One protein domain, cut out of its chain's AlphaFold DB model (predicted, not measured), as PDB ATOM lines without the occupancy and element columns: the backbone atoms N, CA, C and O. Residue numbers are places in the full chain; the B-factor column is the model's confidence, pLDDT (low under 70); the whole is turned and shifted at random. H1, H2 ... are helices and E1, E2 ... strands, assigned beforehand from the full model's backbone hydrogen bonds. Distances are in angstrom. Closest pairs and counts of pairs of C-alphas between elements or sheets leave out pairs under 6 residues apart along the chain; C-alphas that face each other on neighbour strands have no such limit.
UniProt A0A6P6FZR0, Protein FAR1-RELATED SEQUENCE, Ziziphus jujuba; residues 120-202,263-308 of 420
ATOM      1  N   ARG A 120      20.117 -19.336 -51.075       56.84
ATOM      2  CA  ARG A 120      20.530 -20.507 -51.867       56.84
ATOM      3  C   ARG A 120      21.994 -20.901 -51.593       56.84
ATOM      4  O   ARG A 120      22.901 -20.131 -51.885       56.84
ATOM      5  N   GLY A 121      22.226 -22.129 -51.115       60.91
ATOM      6  CA  GLY A 121      23.573 -22.689 -50.888       60.91
ATOM      7  C   GLY A 121      23.963 -22.930 -49.423       60.91
ATOM      8  O   GLY A 121      25.002 -23.539 -49.189       60.91
ATOM      9  N   GLN A 122      23.129 -22.527 -48.459       69.19
ATOM     10  CA  GLN A 122      23.295 -22.808 -47.020       69.19
ATOM     11  C   GLN A 122      22.181 -23.717 -46.467       69.19
ATOM     12  O   GLN A 122      21.937 -23.766 -45.265       69.19
ATOM     13  N   ASP A 123      21.499 -24.456 -47.349       73.12
ATOM     14  CA  ASP A 123      20.273 -25.202 -47.038       73.12
ATOM     15  C   ASP A 123      20.447 -26.222 -45.889       73.12
ATOM     16  O   ASP A 123      19.519 -26.433 -45.113       73.12
ATOM     17  N   ALA A 124      21.625 -26.849 -45.763       79.62
ATOM     18  CA  ALA A 124      21.904 -27.824 -44.704       79.62
ATOM     19  C   ALA A 124      22.137 -27.171 -43.331       79.62
ATOM     20  O   ALA A 124      21.654 -27.694 -42.329       79.62
ATOM     21  N   GLU A 125      22.843 -26.035 -43.283       82.00
ATOM     22  CA  GLU A 125      23.094 -25.311 -42.028       82.00
ATOM     23  C   GLU A 125      21.798 -24.688 -41.512       82.00
ATOM     24  O   GLU A 125      21.439 -24.876 -40.356       82.00
ATOM     25  N   LEU A 126      21.025 -24.065 -42.402       81.38
ATOM     26  CA  LEU A 126      19.728 -23.490 -42.058       81.38
ATOM     27  C   LEU A 126      18.743 -24.552 -41.543       81.38
ATOM     28  O   LEU A 126      18.017 -24.312 -40.579       81.38
ATOM     29  N   LEU A 127      18.727 -25.740 -42.157       86.69
ATOM     30  CA  LEU A 127      17.903 -26.849 -41.673       86.69
ATOM     31  C   LEU A 127      18.347 -27.320 -40.286       86.69
ATOM     32  O   LEU A 127      17.511 -27.632 -39.440       86.69
ATOM     33  N   LYS A 128      19.658 -27.366 -40.048       89.31
ATOM     34  CA  LYS A 128      20.219 -27.745 -38.756       89.31
ATOM     35  C   LYS A 128      19.881 -26.718 -37.673       89.31
ATOM     36  O   LYS A 128      19.427 -27.122 -36.611       89.31
ATOM     37  N   GLU A 129      20.041 -25.422 -37.937       88.69
ATOM     38  CA  GLU A 129      19.643 -24.342 -37.018       88.69
ATOM     39  C   GLU A 129      18.145 -24.399 -36.695       88.69
ATOM     40  O   GLU A 129      17.744 -24.298 -35.533       88.69
ATOM     41  N   TYR A 130      17.316 -24.641 -37.713       88.94
ATOM     42  CA  TYR A 130      15.882 -24.838 -37.533       88.94
ATOM     43  C   TYR A 130      15.584 -26.030 -36.611       88.94
ATOM     44  O   TYR A 130      14.852 -25.882 -35.639       88.94
ATOM     45  N   PHE A 131      16.190 -27.194 -36.848       93.44
ATOM     46  CA  PHE A 131      15.973 -28.372 -36.003       93.44
ATOM     47  C   PHE A 131      16.551 -28.255 -34.591       93.44
ATOM     48  O   PHE A 131      15.980 -28.826 -33.665       93.44
ATOM     49  N   LEU A 132      17.635 -27.500 -34.401       92.31
ATOM     50  CA  LEU A 132      18.114 -27.143 -33.064       92.31
ATOM     51  C   LEU A 132      17.065 -26.302 -32.325       92.31
ATOM     52  O   LEU A 132      16.748 -26.605 -31.181       92.31
ATOM     53  N   THR A 133      16.455 -25.329 -33.007       91.38
ATOM     54  CA  THR A 133      15.364 -24.514 -32.446       91.38
ATOM     55  C   THR A 133      14.137 -25.371 -32.103       91.38
ATOM     56  O   THR A 133      13.549 -25.226 -31.033       91.38
ATOM     57  N   GLU A 134      13.747 -26.306 -32.975       89.81
ATOM     58  CA  GLU A 134      12.654 -27.249 -32.686       89.81
ATOM     59  C   GLU A 134      12.980 -28.147 -31.480       89.81
ATOM     60  O   GLU A 134      12.098 -28.418 -30.672       89.81
ATOM     61  N   GLN A 135      14.241 -28.556 -31.303       94.50
ATOM     62  CA  GLN A 135      14.684 -29.348 -30.151       94.50
ATOM     63  C   GLN A 135      14.733 -28.555 -28.836       94.50
ATOM     64  O   GLN A 135      14.506 -29.128 -27.771       94.50
ATOM     65  N   GLU A 136      14.991 -27.247 -28.889       93.31
ATOM     66  CA  GLU A 136      14.850 -26.360 -27.727       93.31
ATOM     67  C   GLU A 136      13.385 -26.248 -27.279       93.31
ATOM     68  O   GLU A 136      13.101 -26.258 -26.080       93.31
ATOM     69  N   ASN A 137      12.451 -26.196 -28.235       91.50
ATOM     70  CA  ASN A 137      11.013 -26.107 -27.966       91.50
ATOM     71  C   ASN A 137      10.392 -27.455 -27.558       91.50
ATOM     72  O   ASN A 137       9.497 -27.503 -26.714       91.50
ATOM     73  N   ASP A 138      10.859 -28.552 -28.151       92.25
ATOM     74  CA  ASP A 138      10.444 -29.920 -27.860       92.25
ATOM     75  C   ASP A 138      11.682 -30.774 -27.531       92.25
ATOM     76  O   ASP A 138      12.321 -31.315 -28.435       92.25
ATOM     77  N   PRO A 139      12.000 -30.990 -26.239       93.94
ATOM     78  CA  PRO A 139      13.154 -31.797 -25.830       93.94
ATOM     79  C   PRO A 139      13.116 -33.258 -26.309       93.94
ATOM     80  O   PRO A 139      14.119 -33.966 -26.235       93.94
ATOM     81  N   SER A 140      11.953 -33.749 -26.752       94.12
ATOM     82  CA  SER A 140      11.790 -35.083 -27.337       94.12
ATOM     83  C   SER A 140      11.894 -35.081 -28.866       94.12
ATOM     84  O   SER A 140      11.870 -36.161 -29.467       94.12
ATOM     85  N   PHE A 141      12.056 -33.920 -29.501       94.69
ATOM     86  CA  PHE A 141      12.400 -33.815 -30.912       94.69
ATOM     87  C   PHE A 141      13.776 -34.442 -31.161       94.69
ATOM     88  O   PHE A 141      14.756 -34.189 -30.454       94.69
ATOM     89  N   MET A 142      13.844 -35.298 -32.172       94.88
ATOM     90  CA  MET A 142      15.060 -35.999 -32.570       94.88
ATOM     91  C   MET A 142      15.311 -35.740 -34.045       94.88
ATOM     92  O   MET A 142      14.385 -35.835 -34.849       94.88
ATOM     93  N   PHE A 143      16.563 -35.473 -34.400       95.56
ATOM     94  CA  PHE A 143      16.984 -35.390 -35.787       95.56
ATOM     95  C   PHE A 143      18.423 -35.868 -35.971       95.56
ATOM     96  O   PHE A 143      19.233 -35.830 -35.046       95.56
ATOM     97  N   GLU A 144      18.733 -36.292 -37.190       94.50
ATOM     98  CA  GLU A 144      20.073 -36.636 -37.646       94.50
ATOM     99  C   GLU A 144      20.249 -36.124 -39.078       94.50
ATOM    100  O   GLU A 144      19.405 -36.354 -39.950       94.50
ATOM    101  N   ILE A 145      21.342 -35.402 -39.320       90.50
ATOM    102  CA  ILE A 145      21.670 -34.806 -40.615       90.50
ATOM    103  C   ILE A 145      23.051 -35.302 -41.041       90.50
ATOM    104  O   ILE A 145      24.025 -35.137 -40.311       90.50
ATOM    105  N   ASP A 146      23.133 -35.860 -42.250       89.56
ATOM    106  CA  ASP A 146      24.389 -36.178 -42.930       89.56
ATOM    107  C   ASP A 146      24.602 -35.217 -44.102       89.56
ATOM    108  O   ASP A 146      23.733 -35.090 -44.975       89.56
ATOM    109  N   ALA A 147      25.771 -34.584 -44.151       84.88
ATOM    110  CA  ALA A 147      26.180 -33.670 -45.210       84.88
ATOM    111  C   ALA A 147      27.539 -34.081 -45.799       84.88
ATOM    112  O   ALA A 147      28.335 -34.766 -45.163       84.88
ATOM    113  N   ASP A 148      27.799 -33.701 -47.049       81.56
ATOM    114  CA  ASP A 148      29.103 -33.909 -47.683       81.56
ATOM    115  C   ASP A 148      30.135 -32.829 -47.312       81.56
ATOM    116  O   ASP A 148      29.814 -31.832 -46.667       81.56
ATOM    117  N   ASP A 149      31.377 -33.001 -47.775       80.12
ATOM    118  CA  ASP A 149      32.488 -32.062 -47.531       80.12
ATOM    119  C   ASP A 149      32.250 -30.654 -48.116       80.12
ATOM    120  O   ASP A 149      33.028 -29.733 -47.885       80.12
ATOM    121  N   LYS A 150      31.189 -30.481 -48.913       75.00
ATOM    122  CA  LYS A 150      30.757 -29.210 -49.506       75.00
ATOM    123  C   LYS A 150      29.491 -28.674 -48.826       75.00
ATOM    124  O   LYS A 150      28.803 -27.840 -49.416       75.00
ATOM    125  N   CYS A 151      29.176 -29.167 -47.627       70.31
ATOM    126  CA  CYS A 151      27.987 -28.835 -46.841       70.31
ATOM    127  C   CYS A 151      26.660 -29.098 -47.575       70.31
ATOM    128  O   CYS A 151      25.653 -28.443 -47.305       70.31
ATOM    129  N   LYS A 152      26.625 -30.051 -48.514       76.06
ATOM    130  CA  LYS A 152      25.380 -30.460 -49.170       76.06
ATOM    131  C   LYS A 152      24.717 -31.583 -48.400       76.06
ATOM    132  O   LYS A 152      25.349 -32.593 -48.099       76.06
ATOM    133  N   LEU A 153      23.419 -31.431 -48.154       84.06
ATOM    134  CA  LEU A 153      22.611 -32.439 -47.486       84.06
ATOM    135  C   LEU A 153      22.579 -33.749 -48.293       84.06
ATOM    136  O   LEU A 153      22.173 -33.757 -49.455       84.06
ATOM    137  N   LYS A 154      22.975 -34.858 -47.661       87.19
ATOM    138  CA  LYS A 154      22.891 -36.224 -48.204       87.19
ATOM    139  C   LYS A 154      21.694 -36.975 -47.644       87.19
ATOM    140  O   LYS A 154      20.928 -37.565 -48.403       87.19
ATOM    141  N   ARG A 155      21.560 -36.997 -46.317       89.06
ATOM    142  CA  ARG A 155      20.485 -37.697 -45.602       89.06
ATOM    143  C   ARG A 155      20.003 -36.834 -44.450       89.06
ATOM    144  O   ARG A 155      20.779 -36.099 -43.851       89.06
ATOM    145  N   CYS A 156      18.716 -36.931 -44.171       90.69
ATOM    146  CA  CYS A 156      18.078 -36.233 -43.073       90.69
ATOM    147  C   CYS A 156      16.989 -37.138 -42.510       90.69
ATOM    148  O   CYS A 156      16.175 -37.663 -43.273       90.69
ATOM    149  N   PHE A 157      16.986 -37.313 -41.197       93.06
ATOM    150  CA  PHE A 157      15.936 -37.997 -40.461       93.06
ATOM    151  C   PHE A 157      15.491 -37.096 -39.316       93.06
ATOM    152  O   PHE A 157      16.337 -36.503 -38.653       93.06
ATOM    153  N   TRP A 158      14.186 -36.980 -39.081       94.00
ATOM    154  CA  TRP A 158      13.658 -36.231 -37.944       94.00
ATOM    155  C   TRP A 158      12.314 -36.790 -37.481       94.00
ATOM    156  O   TRP A 158      11.591 -37.429 -38.246       94.00
ATOM    157  N   SER A 159      11.982 -36.538 -36.219       93.31
ATOM    158  CA  SER A 159      10.689 -36.864 -35.620       93.31
ATOM    159  C   SER A 159      10.409 -35.937 -34.441       93.31
ATOM    160  O   SER A 159      11.276 -35.784 -33.575       93.31
ATOM    161  N   ASP A 160       9.200 -35.386 -34.372       91.88
ATOM    162  CA  ASP A 160       8.725 -34.651 -33.196       91.88
ATOM    163  C   ASP A 160       8.240 -35.600 -32.082       91.88
ATOM    164  O   ASP A 160       8.129 -36.823 -32.256       91.88
ATOM    165  N   SER A 161       7.945 -35.052 -30.903       91.81
ATOM    166  CA  SER A 161       7.461 -35.858 -29.782       91.81
ATOM    167  C   SER A 161       6.096 -36.499 -30.021       91.81
ATOM    168  O   SER A 161       5.806 -37.545 -29.434       91.81
ATOM    169  N   VAL A 162       5.253 -35.909 -30.874       89.44
ATOM    170  CA  VAL A 162       3.915 -36.428 -31.186       89.44
ATOM    171  C   VAL A 162       4.040 -37.707 -32.009       89.44
ATOM    172  O   VAL A 162       3.486 -38.734 -31.617       89.44
ATOM    173  N   CYS A 163       4.835 -37.682 -33.078       88.50
ATOM    174  CA  CYS A 163       5.169 -38.831 -33.911       88.50
ATOM    175  C   CYS A 163       5.785 -39.958 -33.081       88.50
ATOM    176  O   CYS A 163       5.396 -41.114 -33.222       88.50
ATOM    177  N   ARG A 164       6.718 -39.633 -32.179       89.19
ATOM    178  CA  ARG A 164       7.376 -40.631 -31.321       89.19
ATOM    179  C   ARG A 164       6.408 -41.298 -30.346       89.19
ATOM    180  O   ARG A 164       6.462 -42.515 -30.180       89.19
ATOM    181  N   ARG A 165       5.500 -40.533 -29.726       87.75
ATOM    182  CA  ARG A 165       4.431 -41.099 -28.883       87.75
ATOM    183  C   ARG A 165       3.470 -41.951 -29.707       87.75
ATOM    184  O   ARG A 165       3.133 -43.049 -29.284       87.75
ATOM    185  N   ALA A 166       3.080 -41.476 -30.890       83.62
ATOM    186  CA  ALA A 166       2.211 -42.217 -31.798       83.62
ATOM    187  C   ALA A 166       2.848 -43.542 -32.239       83.62
ATOM    188  O   ALA A 166       2.167 -44.561 -32.240       83.62
ATOM    189  N   TYR A 167       4.151 -43.565 -32.525       84.94
ATOM    190  CA  TYR A 167       4.881 -44.797 -32.833       84.94
ATOM    191  C   TYR A 167       4.856 -45.798 -31.667       84.94
ATOM    192  O   TYR A 167       4.748 -46.996 -31.889       84.94
ATOM    193  N   GLY A 168       4.884 -45.327 -30.416       82.38
ATOM    194  CA  GLY A 168       4.713 -46.194 -29.246       82.38
ATOM    195  C   GLY A 168       3.346 -46.893 -29.183       82.38
ATOM    196  O   GLY A 168       3.254 -47.973 -28.610       82.38
ATOM    197  N   CYS A 169       2.309 -46.300 -29.782       76.88
ATOM    198  CA  CYS A 169       0.952 -46.855 -29.809       76.88
ATOM    199  C   CYS A 169       0.617 -47.612 -31.107       76.88
ATOM    200  O   CYS A 169      -0.198 -48.523 -31.070       76.88
ATOM    201  N   PHE A 170       1.199 -47.212 -32.243       74.19
ATOM    202  CA  PHE A 170       0.820 -47.655 -33.598       74.19
ATOM    203  C   PHE A 170       2.026 -48.104 -34.447       74.19
ATOM    204  O   PHE A 170       1.987 -48.064 -35.676       74.19
ATOM    205  N   GLY A 171       3.153 -48.413 -33.802       69.69
ATOM    206  CA  GLY A 171       4.397 -48.840 -34.453       69.69
ATOM    207  C   GLY A 171       4.438 -50.328 -34.806       69.69
ATOM    208  O   GLY A 171       5.451 -50.802 -35.317       69.69
ATOM    209  N   ASP A 172       3.359 -51.061 -34.534       68.62
ATOM    210  CA  ASP A 172       3.145 -52.456 -34.915       68.62
ATOM    211  C   ASP A 172       3.064 -52.622 -36.438       68.62
ATOM    212  O   ASP A 172       3.630 -53.564 -36.997       68.62
ATOM    213  N   VAL A 173       2.422 -51.667 -37.118       69.00
ATOM    214  CA  VAL A 173       2.337 -51.614 -38.577       69.00
ATOM    215  C   VAL A 173       2.678 -50.209 -39.063       69.00
ATOM    216  O   VAL A 173       1.968 -49.239 -38.801       69.00
ATOM    217  N   VAL A 174       3.763 -50.106 -39.832       74.38
ATOM    218  CA  VAL A 174       4.244 -48.840 -40.397       74.38
ATOM    219  C   VAL A 174       4.331 -48.945 -41.907       74.38
ATOM    220  O   VAL A 174       4.875 -49.906 -42.454       74.38
ATOM    221  N   VAL A 175       3.815 -47.925 -42.584       74.62
ATOM    222  CA  VAL A 175       3.936 -47.781 -44.032       74.62
ATOM    223  C   VAL A 175       5.133 -46.891 -44.336       74.62
ATOM    224  O   VAL A 175       5.229 -45.768 -43.842       74.62
ATOM    225  N   PHE A 176       6.041 -47.420 -45.154       76.94
ATOM    226  CA  PHE A 176       7.196 -46.709 -45.688       76.94
ATOM    227  C   PHE A 176       6.974 -46.454 -47.177       76.94
ATOM    228  O   PHE A 176       6.993 -47.388 -47.981       76.94
ATOM    229  N   ASP A 177       6.733 -45.195 -47.537       74.44
ATOM    230  CA  ASP A 177       6.402 -44.805 -48.907       74.44
ATOM    231  C   ASP A 177       7.495 -43.922 -49.516       74.44
ATOM    232  O   ASP A 177       7.640 -42.759 -49.164       74.44
ATOM    233  N   ILE A 178       8.251 -44.460 -50.472       76.19
ATOM    234  CA  ILE A 178       9.314 -43.737 -51.192       76.19
ATOM    235  C   ILE A 178       8.838 -43.107 -52.509       76.19
ATOM    236  O   ILE A 178       9.651 -42.607 -53.284       76.19
ATOM    237  N   THR A 179       7.539 -43.153 -52.813       68.12
ATOM    238  CA  THR A 179       7.000 -42.708 -54.111       68.12
ATOM    239  C   THR A 179       6.826 -41.190 -54.218       68.12
ATOM    240  O   THR A 179       6.448 -40.666 -55.273       68.12
ATOM    241  N   TYR A 180       7.134 -40.445 -53.154       68.75
ATOM    242  CA  TYR A 180       7.108 -38.991 -53.181       68.75
ATOM    243  C   TYR A 180       8.244 -38.441 -54.040       68.75
ATOM    244  O   TYR A 180       9.402 -38.372 -53.638       68.75
ATOM    245  N   ASN A 181       7.878 -37.970 -55.232       62.81
ATOM    246  CA  ASN A 181       8.748 -37.139 -56.053       62.81
ATOM    247  C   ASN A 181       8.947 -35.782 -55.368       62.81
ATOM    248  O   ASN A 181       8.084 -34.901 -55.467       62.81
ATOM    249  N   THR A 182      10.066 -35.617 -54.667       67.62
ATOM    250  CA  THR A 182      10.305 -34.450 -53.815       67.62
ATOM    251  C   THR A 182      11.372 -33.493 -54.297       67.62
ATOM    252  O   THR A 182      12.334 -33.892 -54.943       67.62
ATOM    253  N   ASN A 183      11.101 -32.232 -53.914       63.41
ATOM    254  CA  ASN A 183      11.853 -30.978 -53.994       63.41
ATOM    255  C   ASN A 183      12.683 -30.732 -55.270       63.41
ATOM    256  O   ASN A 183      12.898 -31.592 -56.116       63.41
ATOM    257  N   GLN A 184      13.145 -29.497 -55.455       67.38
ATOM    258  CA  GLN A 184      13.909 -29.160 -56.663       67.38
ATOM    259  C   GLN A 184      15.283 -29.862 -56.747       67.38
ATOM    260  O   GLN A 184      15.952 -29.763 -57.773       67.38
ATOM    261  N   TYR A 185      15.715 -30.527 -55.672       72.31
ATOM    262  CA  TYR A 185      17.021 -31.169 -55.539       72.31
ATOM    263  C   TYR A 185      16.975 -32.677 -55.825       72.31
ATOM    264  O   TYR A 185      18.022 -33.318 -55.817       72.31
ATOM    265  N   GLY A 186      15.791 -33.250 -56.080       72.69
ATOM    266  CA  GLY A 186      15.636 -34.679 -56.369       72.69
ATOM    267  C   GLY A 186      15.934 -35.587 -55.174       72.69
ATOM    268  O   GLY A 186      16.231 -36.764 -55.361       72.69
ATOM    269  N   MET A 187      15.883 -35.050 -53.949       79.88
ATOM    270  CA  MET A 187      15.976 -35.866 -52.740       79.88
ATOM    271  C   MET A 187      14.704 -36.689 -52.593       79.88
ATOM    272  O   MET A 187      13.620 -36.155 -52.807       79.88
ATOM    273  N   ILE A 188      14.823 -37.954 -52.192       81.75
ATOM    274  CA  ILE A 188      13.672 -38.812 -51.896       81.75
ATOM    275  C   ILE A 188      13.146 -38.457 -50.507       81.75
ATOM    276  O   ILE A 188      13.911 -38.399 -49.545       81.75
ATOM    277  N   PHE A 189      11.841 -38.248 -50.408       84.19
ATOM    278  CA  PHE A 189      11.137 -38.133 -49.144       84.19
ATOM    279  C   PHE A 189      10.370 -39.418 -48.874       84.19
ATOM    280  O   PHE A 189       9.652 -39.908 -49.745       84.19
ATOM    281  N   ALA A 190      10.525 -39.941 -47.664       85.69
ATOM    282  CA  ALA A 190       9.893 -41.178 -47.255       85.69
ATOM    283  C   ALA A 190       9.255 -41.009 -45.871       85.69
ATOM    284  O   ALA A 190       9.954 -41.144 -44.864       85.69
ATOM    285  N   PRO A 191       7.955 -40.664 -45.787       84.38
ATOM    286  CA  PRO A 191       7.275 -40.592 -44.506       84.38
ATOM    287  C   PRO A 191       7.136 -41.996 -43.905       84.38
ATOM    288  O   PRO A 191       6.817 -42.961 -44.603       84.38
ATOM    289  N   LEU A 192       7.347 -42.083 -42.592       83.00
ATOM    290  CA  LEU A 192       6.986 -43.241 -41.781       83.00
ATOM    291  C   LEU A 192       5.609 -42.976 -41.184       83.00
ATOM    292  O   LEU A 192       5.471 -42.156 -40.278       83.00
ATOM    293  N   VAL A 193       4.587 -43.640 -41.716       77.50
ATOM    294  CA  VAL A 193       3.204 -43.435 -41.278       77.50
ATOM    295  C   VAL A 193       2.754 -44.652 -40.480       77.50
ATOM    296  O   VAL A 193       2.678 -45.757 -41.016       77.50
ATOM    297  N   GLY A 194       2.486 -44.441 -39.190       67.44
ATOM    298  CA  GLY A 194       1.900 -45.457 -38.316       67.44
ATOM    299  C   GLY A 194       0.439 -45.716 -38.674       67.44
ATOM    300  O   GLY A 194      -0.300 -44.807 -39.066       67.44
ATOM    301  N   HIS A 195       0.013 -46.965 -38.544       61.38
ATOM    302  CA  HIS A 195      -1.331 -47.387 -38.904       61.38
ATOM    303  C   HIS A 195      -2.330 -47.093 -37.770       61.38
ATOM    304  O   HIS A 195      -2.671 -47.957 -36.967       61.38
ATOM    305  N   ALA A 196      -2.839 -45.860 -37.700       53.97
ATOM    306  CA  ALA A 196      -3.937 -45.526 -36.794       53.97
ATOM    307  C   ALA A 196      -5.296 -45.763 -37.479       53.97
ATOM    308  O   ALA A 196      -5.673 -45.054 -38.414       53.97
ATOM    309  N   CYS A 197      -6.087 -46.708 -36.962       46.38
ATOM    310  CA  CYS A 197      -7.447 -47.052 -37.415       46.38
ATOM    311  C   CYS A 197      -8.470 -45.887 -37.425       46.38
ATOM    312  O   CYS A 197      -9.633 -46.100 -37.775       46.38
ATOM    313  N   LYS A 198      -8.091 -44.664 -37.029       40.75
ATOM    314  CA  LYS A 198      -9.038 -43.587 -36.717       40.75
ATOM    315  C   LYS A 198      -9.639 -42.881 -37.939       40.75
ATOM    316  O   LYS A 198     -10.814 -42.513 -37.862       40.75
ATOM    317  N   HIS A 199      -8.927 -42.680 -39.058       40.94
ATOM    318  CA  HIS A 199      -9.340 -41.619 -40.006       40.94
ATOM    319  C   HIS A 199      -9.506 -41.929 -41.500       40.94
ATOM    320  O   HIS A 199      -9.937 -41.042 -42.231       40.94
ATOM    321  N   LEU A 200      -9.355 -43.163 -41.984       37.28
ATOM    322  CA  LEU A 200      -9.472 -43.428 -43.431       37.28
ATOM    323  C   LEU A 200     -10.432 -44.563 -43.767       37.28
ATOM    324  O   LEU A 200     -10.002 -45.654 -44.119       37.28
ATOM    325  N   LYS A 201     -11.748 -44.329 -43.670       43.44
ATOM    326  CA  LYS A 201     -12.742 -45.364 -44.023       43.44
ATOM    327  C   LYS A 201     -14.044 -44.864 -44.661       43.44
ATOM    328  O   LYS A 201     -15.052 -45.545 -44.493       43.44
ATOM    329  N   ASP A 202     -14.093 -43.718 -45.341       38.44
ATOM    330  CA  ASP A 202     -15.403 -43.208 -45.801       38.44
ATOM    331  C   ASP A 202     -15.821 -43.632 -47.215       38.44
ATOM    332  O   ASP A 202     -16.998 -43.929 -47.396       38.44
ATOM    333  N   SER A 263      -1.518 -51.590 -48.456       68.00
ATOM    334  CA  SER A 263      -0.317 -50.741 -48.493       68.00
ATOM    335  C   SER A 263      -0.400 -49.647 -49.566       68.00
ATOM    336  O   SER A 263      -0.016 -48.506 -49.312       68.00
ATOM    337  N   SER A 264      -0.973 -49.961 -50.735       71.25
ATOM    338  CA  SER A 264      -1.211 -48.990 -51.808       71.25
ATOM    339  C   SER A 264      -2.187 -47.884 -51.396       71.25
ATOM    340  O   SER A 264      -1.918 -46.719 -51.657       71.25
ATOM    341  N   GLN A 265      -3.280 -48.214 -50.698       71.88
ATOM    342  CA  GLN A 265      -4.258 -47.224 -50.232       71.88
ATOM    343  C   GLN A 265      -3.662 -46.285 -49.179       71.88
ATOM    344  O   GLN A 265      -3.928 -45.084 -49.200       71.88
ATOM    345  N   CYS A 266      -2.840 -46.812 -48.269       70.31
ATOM    346  CA  CYS A 266      -2.149 -45.997 -47.271       70.31
ATOM    347  C   CYS A 266      -1.171 -45.007 -47.922       70.31
ATOM    348  O   CYS A 266      -1.151 -43.831 -47.549       70.31
ATOM    349  N   ALA A 267      -0.408 -45.463 -48.921       73.88
ATOM    350  CA  ALA A 267       0.465 -44.613 -49.728       73.88
ATOM    351  C   ALA A 267      -0.343 -43.552 -50.497       73.88
ATOM    352  O   ALA A 267      -0.097 -42.356 -50.364       73.88
ATOM    353  N   GLU A 268      -1.392 -43.957 -51.220       77.06
ATOM    354  CA  GLU A 268      -2.272 -43.052 -51.973       77.06
ATOM    355  C   GLU A 268      -2.923 -41.984 -51.087       77.06
ATOM    356  O   GLU A 268      -2.984 -40.813 -51.471       77.06
ATOM    357  N   SER A 269      -3.378 -42.364 -49.891       76.81
ATOM    358  CA  SER A 269      -4.008 -41.452 -48.939       76.81
ATOM    359  C   SER A 269      -3.016 -40.445 -48.369       76.81
ATOM    360  O   SER A 269      -3.259 -39.234 -48.423       76.81
ATOM    361  N   SER A 270      -1.860 -40.929 -47.906       77.19
ATOM    362  CA  SER A 270      -0.767 -40.069 -47.451       77.19
ATOM    363  C   SER A 270      -0.380 -39.104 -48.568       77.19
ATOM    364  O   SER A 270      -0.128 -37.914 -48.359       77.19
ATOM    365  N   HIS A 271      -0.343 -39.593 -49.805       78.19
ATOM    366  CA  HIS A 271       0.053 -38.808 -50.956       78.19
ATOM    367  C   HIS A 271      -0.987 -37.742 -51.301       78.19
ATOM    368  O   HIS A 271      -0.626 -36.591 -51.557       78.19
ATOM    369  N   ALA A 272      -2.278 -38.079 -51.243       82.50
ATOM    370  CA  ALA A 272      -3.377 -37.132 -51.397       82.50
ATOM    371  C   ALA A 272      -3.346 -36.033 -50.323       82.50
ATOM    372  O   ALA A 272      -3.569 -34.861 -50.641       82.50
ATOM    373  N   PHE A 273      -3.014 -36.388 -49.080       82.31
ATOM    374  CA  PHE A 273      -2.854 -35.438 -47.983       82.31
ATOM    375  C   PHE A 273      -1.705 -34.454 -48.252       82.31
ATOM    376  O   PHE A 273      -1.934 -33.245 -48.370       82.31
ATOM    377  N   PHE A 274      -0.479 -34.955 -48.437       80.81
ATOM    378  CA  PHE A 274       0.704 -34.101 -48.580       80.81
ATOM    379  C   PHE A 274       0.736 -33.311 -49.896       80.81
ATOM    380  O   PHE A 274       1.276 -32.204 -49.917       80.81
ATOM    381  N   LYS A 275       0.096 -33.790 -50.974       82.56
ATOM    382  CA  LYS A 275      -0.050 -33.052 -52.250       82.56
ATOM    383  C   LYS A 275      -0.698 -31.671 -52.099       82.56
ATOM    384  O   LYS A 275      -0.503 -30.812 -52.957       82.56
ATOM    385  N   ARG A 276      -1.476 -31.443 -51.035       82.25
ATOM    386  CA  ARG A 276      -2.104 -30.142 -50.739       82.25
ATOM    387  C   ARG A 276      -1.100 -29.104 -50.227       82.25
ATOM    388  O   ARG A 276      -1.352 -27.907 -50.346       82.25
ATOM    389  N   TYR A 277       0.022 -29.560 -49.674       80.56
ATOM    390  CA  TYR A 277       1.023 -28.727 -49.008       80.56
ATOM    391  C   TYR A 277       2.323 -28.655 -49.812       80.56
ATOM    392  O   TYR A 277       2.912 -27.578 -49.917       80.56
ATOM    393  N   ILE A 278       2.726 -29.779 -50.411       83.44
ATOM    394  CA  ILE A 278       4.061 -30.027 -50.958       83.44
ATOM    395  C   ILE A 278       4.023 -30.167 -52.487       83.44
ATOM    396  O   ILE A 278       3.069 -30.662 -53.083       83.44
ATOM    397  N   SER A 279       5.100 -29.734 -53.134       80.38
ATOM    398  CA  SER A 279       5.330 -29.748 -54.572       80.38
ATOM    399  C   SER A 279       6.797 -30.039 -54.886       80.38
ATOM    400  O   SER A 279       7.709 -29.586 -54.198       80.38
ATOM    401  N   LYS A 280       7.049 -30.687 -56.029       78.56
ATOM    402  CA  LYS A 280       8.400 -30.894 -56.585       78.56
ATOM    403  C   LYS A 280       9.192 -29.602 -56.838       78.56
ATOM    404  O   LYS A 280      10.383 -29.653 -57.099       78.56
ATOM    405  N   LYS A 281       8.531 -28.441 -56.807       77.12
ATOM    406  CA  LYS A 281       9.169 -27.125 -56.963       77.12
ATOM    407  C   LYS A 281       9.634 -26.511 -55.639       77.12
ATOM    408  O   LYS A 281      10.235 -25.444 -55.681       77.12
ATOM    409  N   ASN A 282       9.319 -27.115 -54.490       78.00
ATOM    410  CA  ASN A 282       9.728 -26.556 -53.203       78.00
ATOM    411  C   ASN A 282      11.256 -26.589 -53.060       78.00
ATOM    412  O   ASN A 282      11.917 -27.541 -53.494       78.00
ATOM    413  N   LEU A 283      11.794 -25.548 -52.424       79.25
ATOM    414  CA  LEU A 283      13.134 -25.569 -51.834       79.25
ATOM    415  C   LEU A 283      13.147 -26.537 -50.638       79.25
ATOM    416  O   LEU A 283      12.087 -26.967 -50.185       79.25
ATOM    417  N   LEU A 284      14.324 -26.866 -50.100       80.88
ATOM    418  CA  LEU A 284      14.429 -27.786 -48.964       80.88
ATOM    419  C   LEU A 284      13.705 -27.234 -47.727       80.88
ATOM    420  O   LEU A 284      12.842 -27.906 -47.174       80.88
ATOM    421  N   MET A 285      13.993 -25.991 -47.341       81.31
ATOM    422  CA  MET A 285      13.346 -25.372 -46.178       81.31
ATOM    423  C   MET A 285      11.849 -25.158 -46.376       81.31
ATOM    424  O   MET A 285      11.057 -25.438 -45.484       81.31
ATOM    425  N   ASP A 286      11.447 -24.740 -47.576       77.81
ATOM    426  CA  ASP A 286      10.033 -24.586 -47.925       77.81
ATOM    427  C   ASP A 286       9.293 -25.932 -47.827       77.81
ATOM    428  O   ASP A 286       8.170 -25.987 -47.332       77.81
ATOM    429  N   PHE A 287       9.935 -27.035 -48.229       84.62
ATOM    430  CA  PHE A 287       9.407 -28.383 -48.024       84.62
ATOM    431  C   PHE A 287       9.216 -28.695 -46.529       84.62
ATOM    432  O   PHE A 287       8.118 -29.096 -46.150       84.62
ATOM    433  N   ILE A 288      10.235 -28.470 -45.690       85.88
ATOM    434  CA  ILE A 288      10.198 -28.782 -44.250       85.88
ATOM    435  C   ILE A 288       9.109 -27.981 -43.529       85.88
ATOM    436  O   ILE A 288       8.272 -28.559 -42.838       85.88
ATOM    437  N   LEU A 289       9.038 -26.669 -43.756       82.44
ATOM    438  CA  LEU A 289       8.039 -25.804 -43.119       82.44
ATOM    439  C   LEU A 289       6.609 -26.169 -43.537       82.44
ATOM    440  O   LEU A 289       5.695 -26.215 -42.712       82.44
ATOM    441  N   ARG A 290       6.394 -26.463 -44.827       83.06
ATOM    442  CA  ARG A 290       5.085 -26.905 -45.333       83.06
ATOM    443  C   ARG A 290       4.695 -28.269 -44.791       83.06
ATOM    444  O   ARG A 290       3.516 -28.477 -44.518       83.06
ATOM    445  N   PHE A 291       5.661 -29.173 -44.655       85.56
ATOM    446  CA  PHE A 291       5.455 -30.491 -44.077       85.56
ATOM    447  C   PHE A 291       5.053 -30.387 -42.601       85.56
ATOM    448  O   PHE A 291       3.998 -30.894 -42.230       85.56
ATOM    449  N   ASN A 292       5.803 -29.634 -41.792       84.31
ATOM    450  CA  ASN A 292       5.486 -29.422 -40.378       84.31
ATOM    451  C   ASN A 292       4.133 -28.720 -40.198       84.31
ATOM    452  O   ASN A 292       3.343 -29.093 -39.335       84.31
ATOM    453  N   ARG A 293       3.789 -27.770 -41.077       81.12
ATOM    454  CA  ARG A 293       2.450 -27.160 -41.090       81.12
ATOM    455  C   ARG A 293       1.347 -28.165 -41.426       81.12
ATOM    456  O   ARG A 293       0.257 -28.073 -40.866       81.12
ATOM    457  N   ALA A 294       1.603 -29.094 -42.347       83.19
ATOM    458  CA  ALA A 294       0.659 -30.161 -42.663       83.19
ATOM    459  C   ALA A 294       0.429 -31.055 -41.435       83.19
ATOM    460  O   ALA A 294      -0.725 -31.290 -41.084       83.19
ATOM    461  N   LEU A 295       1.499 -31.466 -40.745       85.06
ATOM    462  CA  LEU A 295       1.409 -32.249 -39.508       85.06
ATOM    463  C   LEU A 295       0.649 -31.505 -38.406       85.06
ATOM    464  O   LEU A 295      -0.285 -32.057 -37.837       85.06
ATOM    465  N   ALA A 296       0.967 -30.233 -38.164       82.69
ATOM    466  CA  ALA A 296       0.267 -29.424 -37.167       82.69
ATOM    467  C   ALA A 296      -1.241 -29.318 -37.458       82.69
ATOM    468  O   ALA A 296      -2.061 -29.418 -36.547       82.69
ATOM    469  N   HIS A 297      -1.618 -29.162 -38.732       81.69
ATOM    470  CA  HIS A 297      -3.020 -29.188 -39.139       81.69
ATOM    471  C   HIS A 297      -3.661 -30.560 -38.898       81.69
ATOM    472  O   HIS A 297      -4.760 -30.619 -38.362       81.69
ATOM    473  N   GLN A 298      -2.977 -31.660 -39.228       83.62
ATOM    474  CA  GLN A 298      -3.473 -33.008 -38.939       83.62
ATOM    475  C   GLN A 298      -3.691 -33.225 -37.437       83.62
ATOM    476  O   GLN A 298      -4.749 -33.700 -37.041       83.62
ATOM    477  N   TYR A 299      -2.745 -32.812 -36.592       84.62
ATOM    478  CA  TYR A 299      -2.888 -32.909 -35.139       84.62
ATOM    479  C   TYR A 299      -4.055 -32.084 -34.611       84.62
ATOM    480  O   TYR A 299      -4.746 -32.519 -33.694       84.62
ATOM    481  N   HIS A 300      -4.305 -30.909 -35.188       82.50
ATOM    482  CA  HIS A 300      -5.459 -30.099 -34.821       82.50
ATOM    483  C   HIS A 300      -6.789 -30.789 -35.162       82.50
ATOM    484  O   HIS A 300      -7.704 -30.800 -34.334       82.50
ATOM    485  N   GLU A 301      -6.885 -31.400 -36.343       81.69
ATOM    486  CA  GLU A 301      -8.060 -32.180 -36.745       81.69
ATOM    487  C   GLU A 301      -8.253 -33.405 -35.835       81.69
ATOM    488  O   GLU A 301      -9.355 -33.627 -35.337       81.69
ATOM    489  N   ASP A 302      -7.179 -34.140 -35.525       81.75
ATOM    490  CA  ASP A 302      -7.218 -35.297 -34.620       81.75
ATOM    491  C   ASP A 302      -7.658 -34.895 -33.200       81.75
ATOM    492  O   ASP A 302      -8.450 -35.590 -32.558       81.75
ATOM    493  N   LEU A 303      -7.167 -33.761 -32.687       82.88
ATOM    494  CA  LEU A 303      -7.580 -33.209 -31.393       82.88
ATOM    495  C   LEU A 303      -9.059 -32.811 -31.398       82.88
ATOM    496  O   LEU A 303      -9.768 -33.096 -30.432       82.88
ATOM    497  N   SER A 304      -9.526 -32.200 -32.485       82.81
ATOM    498  CA  SER A 304     -10.929 -31.812 -32.655       82.81
ATOM    499  C   SER A 304     -11.841 -33.040 -32.711       82.81
ATOM    500  O   SER A 304     -12.869 -33.076 -32.037       82.81
ATOM    501  N   ALA A 305     -11.434 -34.089 -33.432       82.00
ATOM    502  CA  ALA A 305     -12.160 -35.354 -33.483       82.00
ATOM    503  C   ALA A 305     -12.202 -36.054 -32.115       82.00
ATOM    504  O   ALA A 305     -13.270 -36.472 -31.672       82.00
ATOM    505  N   ASN A 306     -11.071 -36.120 -31.401       81.75
ATOM    506  CA  ASN A 306     -11.033 -36.686 -30.050       81.75
ATOM    507  C   ASN A 306     -11.917 -35.886 -29.077       81.75
ATOM    508  O   ASN A 306     -12.556 -36.476 -28.211       81.75
ATOM    509  N   HIS A 307     -11.977 -34.556 -29.206       83.75
ATOM    510  CA  HIS A 307     -12.865 -33.729 -28.388       83.75
ATOM    511  C   HIS A 307     -14.337 -34.099 -28.602       83.75
ATOM    512  O   HIS A 307     -15.074 -34.227 -27.626       83.75
ATOM    513  N   VAL A 308     -14.758 -34.307 -29.853       83.81
ATOM    514  CA  VAL A 308     -16.114 -34.772 -30.172       83.81
ATOM    515  C   VAL A 308     -16.367 -36.149 -29.560       83.81
ATOM    516  O   VAL A 308     -17.336 -36.308 -28.831       83.81
TER     517      VAL A 308
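Overview. This is residues 120 to 202 and 263 to 308 of the 420 residues of the protein "Protein FAR1-RELATED SEQUENCE" of Ziziphus jujuba (UniProt A0A6P6FZR0). Two small two-strand hairpins lie one after the other along an elongated domain, and one long helix, H4, runs along most of the length. At one end H1 lies over the hairpin E1 E2 and meets the first turn of H4; further along, H2 packs on E4 and H3 on E3 of the hairpin E3 E4. The printed part has 129 residues with four named helices and four named strands, in the order H1 E1 E2 H2 E3 E4 H3 H4, and its class is mixed, helices and strands. Both sheets, E1 - E2 and E3 - E4, are antiparallel. The whole is compact, with a radius of gyration of the C-alphas of 15.4 A, and spans 48 by 31 by 24 A.

Arrangement. Start with H1, residues 123 to 137, then look at E1, residues 142 to 147, where the closest C-alphas of the two, Gln 135 and Met 142, are 7.1 A apart. E2, residues 153 to 159, is antiparallel to E1 at 178 degrees, a hairpin; find N 144 and O 157 within hydrogen-bond range at 2.8 A. H2, residues 161 to 170, comes closest to E4, residues 192 to 194, at the C-alphas of Phe 170 and Gly 194, 5.3 A. E3, residues 174 to 176, forms a hairpin with E4, antiparallel at 155 degrees, with N 175 and O 193 at 2.9 A. Beyond the cut, H3, residues 263 to 274, comes closest to E3 at the C-alphas of Val 175 and Ser 263, 6.8 A. H4, residues 284 to 308, touches H1 with residues 284 to 285 alone, at a shallow tilt of 30 degrees, the same way; the closest C-alphas, Leu 127 and Met 285, are 6.6 A apart. H3 and H4 are close but not clearly touching, about perpendicular at 75 degrees, the C-alphas of Phe 274 and Ala 294 being closest at 7.1 A. H2 and H4 are apart. In H1, H2, H3 and H4 every O i to N i+4 pair is within hydrogen-bond range.

Along the chain. Find C-alpha 123 at (20.273, -25.202, -47.038); from there H1 runs 21.2 A. E1 and E2 measure 17.0 A and 17.4 A, H2 14.1 A, and H3 16.7 A. H4 runs 36.5 A from C-alpha 284 at (14.429, -27.786, -48.964) to C-alpha 308 at (-16.114, -34.772, -30.172).

Size, cuts and confidence. The C-alphas farthest apart, Asp 149 and Val 308, are 51.7 A apart. Residues 203 to 262 are not printed, and C-alphas 202 and 263 are 17.1 A apart across that cut. Residues 177 to 191 make the long link from E3 to E4. Mean pLDDT of the printed part is 79.2; look for values under 70 at 22 residues, among them 179 to 184 and 194 to 202.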